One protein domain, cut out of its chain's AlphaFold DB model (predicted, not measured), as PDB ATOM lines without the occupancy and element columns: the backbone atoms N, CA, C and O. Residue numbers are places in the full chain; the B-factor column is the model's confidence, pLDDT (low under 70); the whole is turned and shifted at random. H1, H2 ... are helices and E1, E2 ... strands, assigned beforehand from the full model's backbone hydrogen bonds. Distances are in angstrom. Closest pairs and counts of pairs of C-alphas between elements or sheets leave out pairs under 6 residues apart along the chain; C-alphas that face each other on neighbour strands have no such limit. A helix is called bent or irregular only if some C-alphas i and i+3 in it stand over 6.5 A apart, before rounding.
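What this domain is: This is residues 2 to 38 and 99 to 125 of the 226 residues of an uncharacterized protein of Pterula gracilis (UniProt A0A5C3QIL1). A long, strongly twisted ribbon of three antiparallel strands, bent along its length, has a single helix at one end that only grazes it and mostly sticks out. E2 is the inner strand, with E1 and E3 at the edges, in the order E1, E2, E3. The printed part has 64 residues, with three named strands and then one named helix along the chain, and its class is mixed, helices and strands. The whole is only just loose, close to extended, with a radius of gyration of the C-alphas of 15.5 A, and elongated, spanning 45 by 27 by 20 A.

How they stand to each other: E2, residues 23 to 36, is antiparallel to E1, residues 6 to 17, at 150 degrees between directions. They form a hairpin, with N 12 and O 29 at 2.8 A and N 24 and O 16 at 2.9 A, within hydrogen-bond range. E1 bends by 61 degrees at residue 10, and E2 by 62 degrees at residue 26. E3, residues 100 to 109, is antiparallel to E2 at 143 degrees, with N 30 and O 105 at 2.8 A, within hydrogen-bond range. H1, residues 111 to 122, only grazes the sheet with its residues 111 to 114; the closest C-alphas of E2 and H1 are those of Thr 26 and Leu 113, 7.2 A apart. Every O i to N i+4 pair in H1 is within hydrogen-bond range.

Where its parts are: E1 begins at C-alpha 6 (-18.192, 13.394, 3.341) and is 29.1 A long. E2 measures 32.7 A and E3 25.7 A. H1, 16.0 A long, ends at C-alpha 122 (2.150, 0.354, -26.384).

The domain as a whole: The C-alphas farthest apart, those of Thr 38 and Thr 125, are 45.4 A apart. Residues 115 to 125, of which 115 to 122 belong to H1, stand free. Residues 39 to 98 are not printed, in the link across the cut from E2 to E3; C-alphas 38 and 99 are 8.1 A apart. The links E1 to E2 and E3 to H1 are tight. Mean pLDDT of the printed part is 84.2, and residues 2 to 5 are under 70.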
ATOM      1  N   ALA A   2      -8.340  22.579   3.249       41.00
ATOM      2  CA  ALA A   2      -8.848  21.440   2.486       41.00
ATOM      3  C   ALA A   2     -10.253  21.114   3.011       41.00
ATOM      4  O   ALA A   2     -10.423  20.965   4.220       41.00
ATOM      5  N   LEU A   3     -11.250  21.069   2.129       47.78
ATOM      6  CA  LEU A   3     -12.577  20.572   2.483       47.78
ATOM      7  C   LEU A   3     -12.461  19.050   2.612       47.78
ATOM      8  O   LEU A   3     -12.087  18.381   1.652       47.78
ATOM      9  N   ALA A   4     -12.704  18.512   3.806       55.94
ATOM     10  CA  ALA A   4     -12.801  17.072   3.992       55.94
ATOM     11  C   ALA A   4     -14.131  16.611   3.381       55.94
ATOM     12  O   ALA A   4     -15.192  17.038   3.835       55.94
ATOM     13  N   GLY A   5     -14.070  15.795   2.327       66.19
ATOM     14  CA  GLY A   5     -15.262  15.233   1.701       66.19
ATOM     15  C   GLY A   5     -16.021  14.318   2.666       66.19
ATOM     16  O   GLY A   5     -15.413  13.595   3.459       66.19
ATOM     17  N   ILE A   6     -17.351  14.336   2.597       76.69
ATOM     18  CA  ILE A   6     -18.192  13.394   3.341       76.69
ATOM     19  C   ILE A   6     -18.209  12.093   2.541       76.69
ATOM     20  O   ILE A   6     -18.604  12.080   1.376       76.69
ATOM     21  N   THR A   7     -17.756  10.995   3.143       73.56
ATOM     22  CA  THR A   7     -17.830   9.683   2.484       73.56
ATOM     23  C   THR A   7     -19.293   9.263   2.407       73.56
ATOM     24  O   THR A   7     -19.950   9.177   3.442       73.56
ATOM     25  N   ILE A   8     -19.796   9.059   1.187       77.44
ATOM     26  CA  ILE A   8     -21.162   8.579   0.954       77.44
ATOM     27  C   ILE A   8     -21.157   7.054   1.044       77.44
ATOM     28  O   ILE A   8     -21.919   6.493   1.821       77.44
ATOM     29  N   ASP A   9     -20.236   6.418   0.314       75.31
ATOM     30  CA  ASP A   9     -20.067   4.967   0.278       75.31
ATOM     31  C   ASP A   9     -18.590   4.601   0.438       75.31
ATOM     32  O   ASP A   9     -17.708   5.173  -0.216       75.31
ATOM     33  N   SER A  10     -18.329   3.643   1.329       77.19
ATOM     34  CA  SER A  10     -16.979   3.246   1.734       77.19
ATOM     35  C   SER A  10     -16.230   2.438   0.682       77.19
ATOM     36  O   SER A  10     -15.008   2.450   0.734       77.19
ATOM     37  N   GLU A  11     -16.934   1.759  -0.232       87.56
ATOM     38  CA  GLU A  11     -16.357   1.066  -1.388       87.56
ATOM     39  C   GLU A  11     -17.462   0.663  -2.383       87.56
ATOM     40  O   GLU A  11     -18.410  -0.036  -2.026       87.56
ATOM     41  N   VAL A  12     -17.350   1.093  -3.640       88.88
ATOM     42  CA  VAL A  12     -18.267   0.746  -4.735       88.88
ATOM     43  C   VAL A  12     -17.495  -0.019  -5.803       88.88
ATOM     44  O   VAL A  12     -16.546   0.503  -6.390       88.88
ATOM     45  N   HIS A  13     -17.919  -1.250  -6.088       90.56
ATOM     46  CA  HIS A  13     -17.348  -2.059  -7.163       90.56
ATOM     47  C   HIS A  13     -17.970  -1.684  -8.509       90.56
ATOM     48  O   HIS A  13     -19.180  -1.802  -8.717       90.56
ATOM     49  N   CYS A  14     -17.125  -1.264  -9.444       89.25
ATOM     50  CA  CYS A  14     -17.530  -0.864 -10.779       89.25
ATOM     51  C   CYS A  14     -17.253  -1.980 -11.788       89.25
ATOM     52  O   CYS A  14     -16.172  -2.575 -11.837       89.25
ATOM     53  N   PHE A  15     -18.244  -2.224 -12.643       91.25
ATOM     54  CA  PHE A  15     -18.152  -3.160 -13.752       91.25
ATOM     55  C   PHE A  15     -18.538  -2.444 -15.042       91.25
ATOM     56  O   PHE A  15     -19.579  -1.790 -15.114       91.25
ATOM     57  N   THR A  16     -17.730  -2.610 -16.084       88.12
ATOM     58  CA  THR A  16     -18.031  -2.098 -17.422       88.12
ATOM     59  C   THR A  16     -18.510  -3.236 -18.304       88.12
ATOM     60  O   THR A  16     -17.901  -4.307 -18.372       88.12
ATOM     61  N   ARG A  17     -19.614  -3.005 -19.010       89.00
ATOM     62  CA  ARG A  17     -20.155  -3.973 -19.960       89.00
ATOM     63  C   ARG A  17     -19.339  -3.953 -21.256       89.00
ATOM     64  O   ARG A  17     -19.356  -2.968 -21.987       89.00
ATOM     65  N   MET A  18     -18.664  -5.060 -21.554       85.38
ATOM     66  CA  MET A  18     -17.877  -5.288 -22.768       85.38
ATOM     67  C   MET A  18     -18.640  -6.240 -23.701       85.38
ATOM     68  O   MET A  18     -18.366  -7.434 -23.754       85.38
ATOM     69  N   GLY A  19     -19.630  -5.720 -24.431       85.06
ATOM     70  CA  GLY A  19     -20.493  -6.516 -25.318       85.06
ATOM     71  C   GLY A  19     -21.794  -6.991 -24.658       85.06
ATOM     72  O   GLY A  19     -22.212  -6.487 -23.617       85.06
ATOM     73  N   THR A  20     -22.500  -7.937 -25.278       88.50
ATOM     74  CA  THR A  20     -23.851  -8.326 -24.834       88.50
ATOM     75  C   THR A  20     -23.856  -9.076 -23.505       88.50
ATOM     76  O   THR A  20     -24.679  -8.739 -22.660       88.50
ATOM     77  N   ASN A  21     -22.925 -10.001 -23.262       90.75
ATOM     78  CA  ASN A  21     -22.983 -10.899 -22.095       90.75
ATOM     79  C   ASN A  21     -21.705 -10.915 -21.247       90.75
ATOM     80  O   ASN A  21     -21.457 -11.875 -20.523       90.75
ATOM     81  N   ARG A  22     -20.873  -9.875 -21.327       90.00
ATOM     82  CA  ARG A  22     -19.614  -9.823 -20.581       90.00
ATOM     83  C   ARG A  22     -19.517  -8.528 -19.793       90.00
ATOM     84  O   ARG A  22     -19.516  -7.440 -20.364       90.00
ATOM     85  N   TRP A  23     -19.418  -8.671 -18.480       91.81
ATOM     86  CA  TRP A  23     -19.083  -7.594 -17.559       91.81
ATOM     87  C   TRP A  23     -17.635  -7.773 -17.133       91.81
ATOM     88  O   TRP A  23     -17.212  -8.881 -16.809       91.81
ATOM     89  N   VAL A  24     -16.865  -6.695 -17.190       89.06
ATOM     90  CA  VAL A  24     -15.464  -6.682 -16.780       89.06
ATOM     91  C   VAL A  24     -15.357  -5.797 -15.556       89.06
ATOM     92  O   VAL A  24     -15.804  -4.652 -15.576       89.06
ATOM     93  N   TYR A  25     -14.786  -6.349 -14.492       89.25
ATOM     94  CA  TYR A  25     -14.467  -5.588 -13.296       89.25
ATOM     95  C   TYR A  25     -13.410  -4.535 -13.630       89.25
ATOM     96  O   TYR A  25     -12.341  -4.873 -14.138       89.25
ATOM     97  N   THR A  26     -13.719  -3.264 -13.383       89.12
ATOM     98  CA  THR A  26     -12.789  -2.161 -13.660       89.12
ATOM     99  C   THR A  26     -12.059  -1.695 -12.411       89.12
ATOM    100  O   THR A  26     -10.902  -1.288 -12.504       89.12
ATOM    101  N   GLY A  27     -12.694  -1.798 -11.245       91.44
ATOM    102  CA  GLY A  27     -12.081  -1.427  -9.979       91.44
ATOM    103  C   GLY A  27     -13.091  -1.153  -8.874       91.44
ATOM    104  O   GLY A  27     -14.305  -1.207  -9.077       91.44
ATOM    105  N   SER A  28     -12.544  -0.823  -7.713       92.81
ATOM    106  CA  SER A  28     -13.240  -0.342  -6.530       92.81
ATOM    107  C   SER A  28     -13.000   1.152  -6.381       92.81
ATOM    108  O   SER A  28     -11.863   1.629  -6.486       92.81
ATOM    109  N   TYR A  29     -14.064   1.889  -6.084       91.31
ATOM    110  CA  TYR A  29     -14.022   3.333  -5.905       91.31
ATOM    111  C   TYR A  29     -14.667   3.730  -4.588       91.31
ATOM    112  O   TYR A  29     -15.759   3.276  -4.263       91.31
ATOM    113  N   ASN A  30     -14.039   4.657  -3.879       90.12
ATOM    114  CA  ASN A  30     -14.681   5.353  -2.776       90.12
ATOM    115  C   ASN A  30     -15.402   6.565  -3.342       90.12
ATOM    116  O   ASN A  30     -14.806   7.376  -4.059       90.12
ATOM    117  N   VAL A  31     -16.687   6.688  -3.021       87.75
ATOM    118  CA  VAL A  31     -17.506   7.807  -3.480       87.75
ATOM    119  C   VAL A  31     -17.628   8.798  -2.337       87.75
ATOM    120  O   VAL A  31     -18.223   8.523  -1.294       87.75
ATOM    121  N   GLN A  32     -17.038   9.971  -2.534       88.12
ATOM    122  CA  GLN A  32     -17.057  11.044  -1.551       88.12
ATOM    123  C   GLN A  32     -17.808  12.242  -2.116       88.12
ATOM    124  O   GLN A  32     -17.521  12.704  -3.224       88.12
ATOM    125  N   LEU A  33     -18.742  12.779  -1.335       83.62
ATOM    126  CA  LEU A  33     -19.293  14.102  -1.580       83.62
ATOM    127  C   LEU A  33     -18.200  15.123  -1.280       83.62
ATOM    128  O   LEU A  33     -17.778  15.266  -0.134       83.62
ATOM    129  N   TRP A  34     -17.722  15.807  -2.312       82.94
ATOM    130  CA  TRP A  34     -16.588  16.723  -2.174       82.94
ATOM    131  C   TRP A  34     -17.009  18.172  -1.996       82.94
ATOM    132  O   TRP A  34     -16.283  18.957  -1.388       82.94
ATOM    133  N   GLY A  35     -18.183  18.529  -2.504       87.12
ATOM    134  CA  GLY A  35     -18.723  19.855  -2.291       87.12
ATOM    135  C   GLY A  35     -19.936  20.149  -3.147       87.12
ATOM    136  O   GLY A  35     -20.485  19.287  -3.831       87.12
ATOM    137  N   GLU A  36     -20.317  21.413  -3.094       91.75
ATOM    138  CA  GLU A  36     -21.416  21.997  -3.841       91.75
ATOM    139  C   GLU A  36     -20.879  23.167  -4.653       91.75
ATOM    140  O   GLU A  36     -19.999  23.902  -4.194       91.75
ATOM    141  N   LEU A  37     -21.412  23.349  -5.858       91.88
ATOM    142  CA  LEU A  37     -21.159  24.555  -6.628       91.88
ATOM    143  C   LEU A  37     -21.862  25.736  -5.960       91.88
ATOM    144  O   LEU A  37     -23.077  25.723  -5.759       91.88
ATOM    145  N   THR A  38     -21.084  26.762  -5.627       91.50
ATOM    146  CA  THR A  38     -21.625  28.025  -5.121       91.50
ATOM    147  C   THR A  38     -22.280  28.826  -6.247       91.50
ATOM    148  O   THR A  38     -21.981  28.621  -7.424       91.50
ATOM    149  N   VAL A  99     -25.787  22.474  -6.795       92.19
ATOM    150  CA  VAL A  99     -25.329  21.262  -7.477       92.19
ATOM    151  C   VAL A  99     -24.183  20.666  -6.676       92.19
ATOM    152  O   VAL A  99     -23.060  21.172  -6.715       92.19
ATOM    153  N   GLY A 100     -24.474  19.591  -5.948       90.25
ATOM    154  CA  GLY A 100     -23.451  18.751  -5.336       90.25
ATOM    155  C   GLY A 100     -22.636  18.014  -6.397       90.25
ATOM    156  O   GLY A 100     -23.180  17.566  -7.408       90.25
ATOM    157  N   PHE A 101     -21.334  17.855  -6.169       88.12
ATOM    158  CA  PHE A 101     -20.502  16.963  -6.969       88.12
ATOM    159  C   PHE A 101     -19.788  15.944  -6.085       88.12
ATOM    160  O   PHE A 101     -19.244  16.239  -5.015       88.12
ATOM    161  N   THR A 102     -19.789  14.710  -6.569       88.25
ATOM    162  CA  THR A 102     -19.077  13.597  -5.956       88.25
ATOM    163  C   THR A 102     -17.772  13.363  -6.693       88.25
ATOM    164  O   THR A 102     -17.748  13.357  -7.925       88.25
ATOM    165  N   VAL A 103     -16.700  13.109  -5.952       86.50
ATOM    166  CA  VAL A 103     -15.451  12.599  -6.519       86.50
ATOM    167  C   VAL A 103     -15.394  11.105  -6.250       86.50
ATOM    168  O   VAL A 103     -15.656  10.646  -5.138       86.50
ATOM    169  N   GLN A 104     -15.055  10.351  -7.291       87.88
ATOM    170  CA  GLN A 104     -14.768   8.929  -7.187       87.88
ATOM    171  C   GLN A 104     -13.257   8.758  -7.074       87.88
ATOM    172  O   GLN A 104     -12.520   9.050  -8.017       87.88
ATOM    173  N   GLN A 105     -12.794   8.308  -5.914       87.62
ATOM    174  CA  GLN A 105     -11.394   7.974  -5.697       87.62
ATOM    175  C   GLN A 105     -11.199   6.483  -5.956       87.62
ATOM    176  O   GLN A 105     -11.826   5.659  -5.300       87.62
ATOM    177  N   CYS A 106     -10.324   6.129  -6.895       88.00
ATOM    178  CA  CYS A 106      -9.955   4.733  -7.118       88.00
ATOM    179  C   CYS A 106      -9.190   4.206  -5.895       88.00
ATOM    180  O   CYS A 106      -8.145   4.760  -5.548       88.00
ATOM    181  N   VAL A 107      -9.719   3.167  -5.246       89.19
ATOM    182  CA  VAL A 107      -9.061   2.489  -4.112       89.19
ATOM    183  C   VAL A 107      -8.444   1.158  -4.500       89.19
ATOM    184  O   VAL A 107      -7.475   0.724  -3.886       89.19
ATOM    185  N   GLY A 108      -8.953   0.546  -5.563       85.00
ATOM    186  CA  GLY A 108      -8.372  -0.642  -6.157       85.00
ATOM    187  C   GLY A 108      -8.715  -0.683  -7.633       85.00
ATOM    188  O   GLY A 108      -9.834  -0.369  -8.023       85.00
ATOM    189  N   PHE A 109      -7.763  -1.077  -8.466       84.81
ATOM    190  CA  PHE A 109      -8.012  -1.323  -9.882       84.81
ATOM    191  C   PHE A 109      -7.537  -2.727 -10.237       84.81
ATOM    192  O   PHE A 109      -6.640  -3.270  -9.596       84.81
ATOM    193  N   SER A 110      -8.155  -3.327 -11.254       84.38
ATOM    194  CA  SER A 110      -7.665  -4.595 -11.793       84.38
ATOM    195  C   SER A 110      -6.339  -4.346 -12.512       84.38
ATOM    196  O   SER A 110      -6.320  -3.719 -13.573       84.38
ATOM    197  N   THR A 111      -5.240  -4.833 -11.934       85.00
ATOM    198  CA  THR A 111      -3.906  -4.784 -12.550       85.00
ATOM    199  C   THR A 111      -3.916  -5.487 -13.898       85.00
ATOM    200  O   THR A 111      -3.486  -4.899 -14.877       85.00
ATOM    201  N   ASP A 112      -4.563  -6.651 -14.002       82.62
ATOM    202  CA  ASP A 112      -4.664  -7.405 -15.256       82.62
ATOM    203  C   ASP A 112      -5.324  -6.603 -16.384       82.62
ATOM    204  O   ASP A 112      -4.920  -6.686 -17.546       82.62
ATOM    205  N   LEU A 113      -6.379  -5.845 -16.066       78.69
ATOM    206  CA  LEU A 113      -7.046  -4.988 -17.042       78.69
ATOM    207  C   LEU A 113      -6.154  -3.807 -17.430       78.69
ATOM    208  O   LEU A 113      -6.084  -3.459 -18.607       78.69
ATOM    209  N   PHE A 114      -5.492  -3.197 -16.448       82.94
ATOM    210  CA  PHE A 114      -4.572  -2.092 -16.677       82.94
ATOM    211  C   PHE A 114      -3.379  -2.521 -17.533       82.94
ATOM    212  O   PHE A 114      -3.074  -1.850 -18.513       82.94
ATOM    213  N   ASP A 115      -2.770  -3.664 -17.238       86.44
ATOM    214  CA  ASP A 115      -1.636  -4.208 -17.980       86.44
ATOM    215  C   ASP A 115      -2.030  -4.554 -19.418       86.44
ATOM    216  O   ASP A 115      -1.299  -4.223 -20.351       86.44
ATOM    217  N   LYS A 116      -3.230  -5.116 -19.630       82.94
ATOM    218  CA  LYS A 116      -3.787  -5.326 -20.980       82.94
ATOM    219  C   LYS A 116      -3.982  -4.014 -21.731       82.94
ATOM    220  O   LYS A 116      -3.537  -3.901 -22.870       82.94
ATOM    221  N   LEU A 117      -4.596  -3.017 -21.093       81.38
ATOM    222  CA  LEU A 117      -4.780  -1.682 -21.671       81.38
ATOM    223  C   LEU A 117      -3.436  -1.044 -22.028       81.38
ATOM    224  O   LEU A 117      -3.270  -0.537 -23.132       81.38
ATOM    225  N   MET A 118      -2.463  -1.089 -21.121       86.31
ATOM    226  CA  MET A 118      -1.129  -0.541 -21.350       86.31
ATOM    227  C   MET A 118      -0.377  -1.304 -22.444       86.31
ATOM    228  O   MET A 118       0.326  -0.677 -23.236       86.31
ATOM    229  N   GLY A 119      -0.551  -2.623 -22.535       86.25
ATOM    230  CA  GLY A 119      -0.046  -3.448 -23.631       86.25
ATOM    231  C   GLY A 119      -0.634  -3.037 -24.984       86.25
ATOM    232  O   GLY A 119       0.117  -2.795 -25.929       86.25
ATOM    233  N   GLU A 120      -1.956  -2.861 -25.063       85.50
ATOM    234  CA  GLU A 120      -2.640  -2.360 -26.264       85.50
ATOM    235  C   GLU A 120      -2.221  -0.927 -26.618       85.50
ATOM    236  O   GLU A 120      -2.047  -0.613 -27.791       85.50
ATOM    237  N   PHE A 121      -2.014  -0.043 -25.638       83.75
ATOM    238  CA  PHE A 121      -1.542   1.323 -25.896       83.75
ATOM    239  C   PHE A 121      -0.104   1.368 -26.408       83.75
ATOM    240  O   PHE A 121       0.214   2.206 -27.255       83.75
ATOM    241  N   ARG A 122       0.768   0.490 -25.899       87.06
ATOM    242  CA  ARG A 122       2.150   0.354 -26.384       87.06
ATOM    243  C   ARG A 122       2.178  -0.212 -27.800       87.06
ATOM    244  O   ARG A 122       2.922   0.294 -28.635       87.06
ATOM    245  N   ASN A 123       1.322  -1.194 -28.076       85.94
ATOM    246  CA  ASN A 123       1.219  -1.871 -29.364       85.94
ATOM    247  C   ASN A 123      -0.200  -1.732 -29.940       85.94
ATOM    248  O   ASN A 123      -0.944  -2.718 -29.984       85.94
ATOM    249  N   PRO A 124      -0.596  -0.529 -30.403       79.19
ATOM    250  CA  PRO A 124      -1.954  -0.282 -30.866       79.19
ATOM    251  C   PRO A 124      -2.273  -1.195 -32.043       79.19
ATOM    252  O   PRO A 124      -1.725  -1.052 -33.143       79.19
ATOM    253  N   THR A 125      -3.180  -2.146 -31.815       80.12
ATOM    254  CA  THR A 125      -3.647  -3.041 -32.867       80.12
ATOM    255  C   THR A 125      -4.336  -2.188 -33.922       80.12
ATOM    256  O   THR A 125      -5.342  -1.522 -33.659       80.12
TER     257      THR A 125